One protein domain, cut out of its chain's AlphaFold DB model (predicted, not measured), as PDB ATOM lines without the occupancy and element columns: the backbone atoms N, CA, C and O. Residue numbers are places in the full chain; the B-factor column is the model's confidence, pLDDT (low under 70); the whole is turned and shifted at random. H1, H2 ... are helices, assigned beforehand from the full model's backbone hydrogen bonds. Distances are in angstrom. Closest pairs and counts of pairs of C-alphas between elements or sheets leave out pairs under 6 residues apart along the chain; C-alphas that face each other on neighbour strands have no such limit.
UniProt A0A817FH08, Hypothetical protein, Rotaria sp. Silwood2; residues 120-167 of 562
ATOM      1  N   ARG A 120     202.144 350.241 294.381       97.75
ATOM      2  CA  ARG A 120     201.163 349.414 293.660       97.75
ATOM      3  C   ARG A 120     199.771 350.051 293.618       97.75
ATOM      4  O   ARG A 120     199.175 350.068 292.549       97.75
ATOM      5  N   ALA A 121     199.274 350.600 294.728       98.38
ATOM      6  CA  ALA A 121     197.982 351.292 294.766       98.38
ATOM      7  C   ALA A 121     197.963 352.508 293.823       98.38
ATOM      8  O   ALA A 121     197.137 352.571 292.920       98.38
ATOM      9  N   ARG A 122     198.964 353.396 293.931       98.25
ATOM     10  CA  ARG A 122     199.116 354.565 293.045       98.25
ATOM     11  C   ARG A 122     199.215 354.185 291.564       98.25
ATOM     12  O   ARG A 122     198.691 354.910 290.722       98.25
ATOM     13  N   LEU A 123     199.875 353.071 291.238       98.19
ATOM     14  CA  LEU A 123     199.925 352.549 289.868       98.19
ATOM     15  C   LEU A 123     198.555 352.046 289.397       98.19
ATOM     16  O   LEU A 123     198.162 352.378 288.285       98.19
ATOM     17  N   VAL A 124     197.809 351.313 290.231       98.44
ATOM     18  CA  VAL A 124     196.433 350.884 289.916       98.44
ATOM     19  C   VAL A 124     195.530 352.094 289.668       98.44
ATOM     20  O   VAL A 124     194.871 352.144 288.635       98.44
ATOM     21  N   ASP A 125     195.559 353.107 290.533       97.88
ATOM     22  CA  ASP A 125     194.745 354.319 290.371       97.88
ATOM     23  C   ASP A 125     195.138 355.116 289.113       97.88
ATOM     24  O   ASP A 125     194.278 355.577 288.361       97.88
ATOM     25  N   ASN A 126     196.441 355.240 288.825       98.12
ATOM     26  CA  ASN A 126     196.929 355.907 287.616       98.12
ATOM     27  C   ASN A 126     196.551 355.151 286.332       98.12
ATOM     28  O   ASN A 126     196.197 355.783 285.337       98.12
ATOM     29  N   LEU A 127     196.601 353.817 286.351       98.00
ATOM     30  CA  LEU A 127     196.175 352.974 285.235       98.00
ATOM     31  C   LEU A 127     194.658 353.036 285.039       98.00
ATOM     32  O   LEU A 127     194.220 353.231 283.911       98.00
ATOM     33  N   ASN A 128     193.860 352.980 286.107       97.06
ATOM     34  CA  ASN A 128     192.405 353.146 286.039       97.06
ATOM     35  C   ASN A 128     192.021 354.489 285.391       97.06
ATOM     36  O   ASN A 128     191.173 354.520 284.501       97.06
ATOM     37  N   ASN A 129     192.701 355.579 285.766       95.19
ATOM     38  CA  ASN A 129     192.489 356.909 285.182       95.19
ATOM     39  C   ASN A 129     192.959 357.033 283.719       95.19
ATOM     40  O   ASN A 129     192.443 357.868 282.985       95.19
ATOM     41  N   LYS A 130     193.922 356.216 283.273       95.12
ATOM     42  CA  LYS A 130     194.324 356.127 281.856       95.12
ATOM     43  C   LYS A 130     193.369 355.255 281.039       95.12
ATOM     44  O   LYS A 130     193.108 355.552 279.878       95.12
ATOM     45  N   LEU A 131     192.835 354.192 281.640       93.31
ATOM     46  CA  LEU A 131     191.917 353.252 280.996       93.31
ATOM     47  C   LEU A 131     190.496 353.816 280.845       93.31
ATOM     48  O   LEU A 131     189.818 353.469 279.881       93.31
ATOM     49  N   SER A 132     190.055 354.709 281.737       91.12
ATOM     50  CA  SER A 132     188.768 355.410 281.605       91.12
ATOM     51  C   SER A 132     188.743 356.438 280.466       91.12
ATOM     52  O   SER A 132     187.674 356.722 279.931       91.12
ATOM     53  N   VAL A 133     189.910 356.949 280.059       90.81
ATOM     54  CA  VAL A 133     190.104 357.878 278.927       90.81
ATOM     55  C   VAL A 133     190.774 357.153 277.743       90.81
ATOM     56  O   VAL A 133     191.519 357.745 276.967       90.81
ATOM     57  N   ARG A 134     190.546 355.838 277.601       93.50
ATOM     58  CA  ARG A 134     191.085 355.035 276.491       93.50
ATOM     59  C   ARG A 134     190.322 355.346 275.189       93.50
ATOM     60  O   ARG A 134     189.117 355.102 275.156       93.50
ATOM     61  N   PRO A 135     190.986 355.809 274.109       91.50
ATOM     62  CA  PRO A 135     190.323 356.067 272.831       91.50
ATOM     63  C   PRO A 135     189.675 354.813 272.237       91.50
ATOM     64  O   PRO A 135     190.255 353.724 272.263       91.50
ATOM     65  N   GLY A 136     188.477 354.977 271.673       90.81
ATOM     66  CA  GLY A 136     187.818 353.940 270.877       90.81
ATOM     67  C   GLY A 136     188.414 353.835 269.470       90.81
ATOM     68  O   GLY A 136     189.026 354.781 268.979       90.81
ATOM     69  N   ILE A 137     188.185 352.708 268.784       91.00
ATOM     70  CA  ILE A 137     188.719 352.458 267.427       91.00
ATOM     71  C   ILE A 137     188.330 353.587 266.456       91.00
ATOM     72  O   ILE A 137     189.182 354.091 265.733       91.00
ATOM     73  N   LEU A 138     187.082 354.066 266.505       90.69
ATOM     74  CA  LEU A 138     186.608 355.180 265.669       90.69
ATOM     75  C   LEU A 138     187.355 356.503 265.936       90.69
ATOM     76  O   LEU A 138     187.571 357.278 265.011       90.69
ATOM     77  N   GLU A 139     187.808 356.746 267.171       90.44
ATOM     78  CA  GLU A 139     188.619 357.925 267.509       90.44
ATOM     79  C   GLU A 139     190.067 357.770 267.003       90.44
ATOM     80  O   GLU A 139     190.674 358.750 266.582       90.44
ATOM     81  N   LEU A 140     190.601 356.542 266.936       92.56
ATOM     82  CA  LEU A 140     191.887 356.259 266.283       92.56
ATOM     83  C   LEU A 140     191.817 356.433 264.754       92.56
ATOM     84  O   LEU A 140     192.764 356.950 264.166       92.56
ATOM     85  N   VAL A 141     190.700 356.065 264.118       91.25
ATOM     86  CA  VAL A 141     190.457 356.283 262.676       91.25
ATOM     87  C   VAL A 141     190.341 357.773 262.354       91.25
ATOM     88  O   VAL A 141     190.993 358.261 261.430       91.25
ATOM     89  N   ALA A 142     189.572 358.521 263.154       89.00
ATOM     90  CA  ALA A 142     189.475 359.975 263.036       89.00
ATOM     91  C   ALA A 142     190.858 360.643 263.135       89.00
ATOM     92  O   ALA A 142     191.198 361.492 262.313       89.00
ATOM     93  N   ASN A 143     191.689 360.183 264.077       89.56
ATOM     94  CA  ASN A 143     193.059 360.657 264.284       89.56
ATOM     95  C   ASN A 143     194.082 360.134 263.248       89.56
ATOM     96  O   ASN A 143     195.263 360.432 263.384       89.56
ATOM     97  N   ASN A 144     193.664 359.379 262.220       89.62
ATOM     98  CA  ASN A 144     194.532 358.742 261.211       89.62
ATOM     99  C   ASN A 144     195.565 357.736 261.771       89.62
ATOM    100  O   ASN A 144     196.562 357.454 261.115       89.62
ATOM    101  N   ILE A 145     195.323 357.171 262.958       92.12
ATOM    102  CA  ILE A 145     196.197 356.176 263.612       92.12
ATOM    103  C   ILE A 145     195.814 354.739 263.213       92.12
ATOM    104  O   ILE A 145     196.648 353.840 263.261       92.12
ATOM    105  N   PHE A 146     194.554 354.510 262.829       91.75
ATOM    106  CA  PHE A 146     194.052 353.208 262.387       91.75
ATOM    107  C   PHE A 146     193.434 353.318 260.989       91.75
ATOM    108  O   PHE A 146     192.688 354.261 260.710       91.75
ATOM    109  N   GLU A 147     193.752 352.367 260.113       90.88
ATOM    110  CA  GLU A 147     193.308 352.359 258.718       90.88
ATOM    111  C   GLU A 147     192.037 351.523 258.537       90.88
ATOM    112  O   GLU A 147     191.914 350.421 259.068       90.88
ATOM    113  N   ILE A 148     191.082 352.086 257.797       89.00
ATOM    114  CA  ILE A 148     189.792 351.507 257.403       89.00
ATOM    115  C   ILE A 148     189.458 352.074 256.014       89.00
ATOM    116  O   ILE A 148     189.939 353.160 255.674       89.00
ATOM    117  N   ASP A 149     188.633 351.354 255.249       89.50
ATOM    118  CA  ASP A 149     187.959 351.762 254.010       89.50
ATOM    119  C   ASP A 149     187.784 353.284 253.874       89.50
ATOM    120  O   ASP A 149     187.214 353.943 254.752       89.50
ATOM    121  N   SER A 150     188.250 353.836 252.750       87.88
ATOM    122  CA  SER A 150     188.338 355.287 252.517       87.88
ATOM    123  C   SER A 150     187.016 356.018 252.778       87.88
ATOM    124  O   SER A 150     187.007 357.057 253.436       87.88
ATOM    125  N   ASP A 151     185.898 355.446 252.335       88.06
ATOM    126  CA  ASP A 151     184.562 356.032 252.466       88.06
ATOM    127  C   ASP A 151     184.118 356.114 253.936       88.06
ATOM    128  O   ASP A 151     183.580 357.129 254.382       88.06
ATOM    129  N   LEU A 152     184.402 355.070 254.721       85.44
ATOM    130  CA  LEU A 152     184.093 355.008 256.151       85.44
ATOM    131  C   LEU A 152     185.034 355.916 256.958       85.44
ATOM    132  O   LEU A 152     184.584 356.642 257.846       85.44
ATOM    133  N   LYS A 153     186.322 355.963 256.597       88.75
ATOM    134  CA  LYS A 153     187.301 356.908 257.154       88.75
ATOM    135  C   LYS A 153     186.873 358.363 256.916       88.75
ATOM    136  O   LYS A 153     186.853 359.148 257.864       88.75
ATOM    137  N   GLN A 154     186.445 358.703 255.700       87.88
ATOM    138  CA  GLN A 154     185.899 360.022 255.361       87.88
ATOM    139  C   GLN A 154     184.584 360.314 256.101       87.88
ATOM    140  O   GLN A 154     184.421 361.407 256.635       87.88
ATOM    141  N   ALA A 155     183.662 359.352 256.210       87.62
ATOM    142  CA  ALA A 155     182.410 359.527 256.955       87.62
ATOM    143  C   ALA A 155     182.636 359.789 258.460       87.62
ATOM    144  O   ALA A 155     181.893 360.560 259.073       87.62
ATOM    145  N   ILE A 156     183.674 359.194 259.052       87.44
ATOM    146  CA  ILE A 156     184.102 359.467 260.432       87.44
ATOM    147  C   ILE A 156     184.742 360.863 260.534       87.44
ATOM    148  O   ILE A 156     184.373 361.638 261.415       87.44
ATOM    149  N   GLN A 157     185.658 361.214 259.625       84.38
ATOM    150  CA  GLN A 157     186.386 362.494 259.648       84.38
ATOM    151  C   GLN A 157     185.491 363.712 259.364       84.38
ATOM    152  O   GLN A 157     185.628 364.738 260.026       84.38
ATOM    153  N   ASN A 158     184.521 363.579 258.457       86.56
ATOM    154  CA  ASN A 158     183.526 364.614 258.153       86.56
ATOM    155  C   ASN A 158     182.459 364.768 259.259       86.56
ATOM    156  O   ASN A 158     181.640 365.683 259.206       86.56
ATOM    157  N   GLY A 159     182.458 363.891 260.272       82.94
ATOM    158  CA  GLY A 159     181.519 363.931 261.395       82.94
ATOM    159  C   GLY A 159     180.148 363.303 261.122       82.94
ATOM    160  O   GLY A 159     179.273 363.386 261.983       82.94
ATOM    161  N   ASN A 160     179.957 362.641 259.974       85.88
ATOM    162  CA  ASN A 160     178.709 361.946 259.631       85.88
ATOM    163  C   ASN A 160     178.440 360.751 260.567       85.88
ATOM    164  O   ASN A 160     177.287 360.372 260.766       85.88
ATOM    165  N   ILE A 161     179.491 360.161 261.148       84.81
ATOM    166  CA  ILE A 161     179.400 359.078 262.135       84.81
ATOM    167  C   ILE A 161     179.818 359.611 263.506       84.81
ATOM    168  O   ILE A 161     180.992 359.880 263.758       84.81
ATOM    169  N   GLN A 162     178.851 359.749 264.416       86.06
ATOM    170  CA  GLN A 162     179.092 360.261 265.763       86.06
ATOM    171  C   GLN A 162     179.482 359.141 266.740       86.06
ATOM    172  O   GLN A 162     178.749 358.171 266.923       86.06
ATOM    173  N   TYR A 163     180.615 359.316 267.422       84.38
ATOM    174  CA  TYR A 163     181.154 358.389 268.422       84.38
ATOM    175  C   TYR A 163     181.424 359.102 269.764       84.38
ATOM    176  O   TYR A 163     181.635 360.321 269.788       84.38
ATOM    177  N   PRO A 164     181.427 358.378 270.902       80.06
ATOM    178  CA  PRO A 164     181.802 358.938 272.199       80.06
ATOM    179  C   PRO A 164     183.320 359.177 272.258       80.06
ATOM    180  O   PRO A 164     184.087 358.296 272.635       80.06
ATOM    181  N   SER A 165     183.748 360.375 271.864       81.25
ATOM    182  CA  SER A 165     185.137 360.834 271.967       81.25
ATOM    183  C   SER A 165     185.525 361.083 273.430       81.25
ATOM    184  O   SER A 165     184.883 361.888 274.109       81.25
ATOM    185  N   VAL A 166     186.583 360.421 273.911       78.62
ATOM    186  CA  VAL A 166     187.082 360.595 275.292       78.62
ATOM    187  C   VAL A 166     187.940 361.851 275.463       78.62
ATOM    188  O   VAL A 166     188.120 362.325 276.583       78.62
ATOM    189  N   SER A 167     188.431 362.435 274.365       66.06
ATOM    190  CA  SER A 167     189.218 363.676 274.388       66.06
ATOM    191  C   SER A 167     188.384 364.945 274.642       66.06
ATOM    192  O   SER A 167     188.945 366.004 274.927       66.06
TER     193      SER A 167
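What this domain is: This is residues 120 to 167 of the 562 residues of the protein "Hypothetical protein" of Rotaria sp. Silwood2 (UniProt A0A817FH08). A helix, H1, sticks out as a straight arm from a small body in which two short helices, H2 and H3, meet at about a right angle. After H3, residues 158 to 167 fold back towards the link between H1 and H2. The printed part has 48 residues with three named helices in the order H1, H2, H3, no named strand, and is all helix. It is only just loose, close to extended, with a radius of gyration of the C-alphas of 14.1 A and spans of 45 by 18 by 10 A.

How they stand to each other: H1, residues 120 to 131, stands free. H2, residues 137 to 142, is apart from H1. H3, residues 150 to 157, touches H2, the closest C-alphas being those of Ala 142 and Gln 157, 5.2 A apart. Their lines are about perpendicular, at 87 degrees. H1 and H3 are apart. In H1, H2 and H3 every O i to N i+4 pair is within hydrogen-bond range.

Where its parts are: H1 begins at C-alpha 120 (201.163, 349.414, 293.660) and is 16.1 A long. H2 measures 8.7 A. H3 measures 10.3 A and ends at C-alpha 157 (186.386, 362.494, 259.648).

The domain as a whole: The C-alphas of Arg 120 and Asp 151, the two farthest apart, are 44.9 A apart. The printed part has no cut and no long link. Residue 167 alone has a pLDDT under 70.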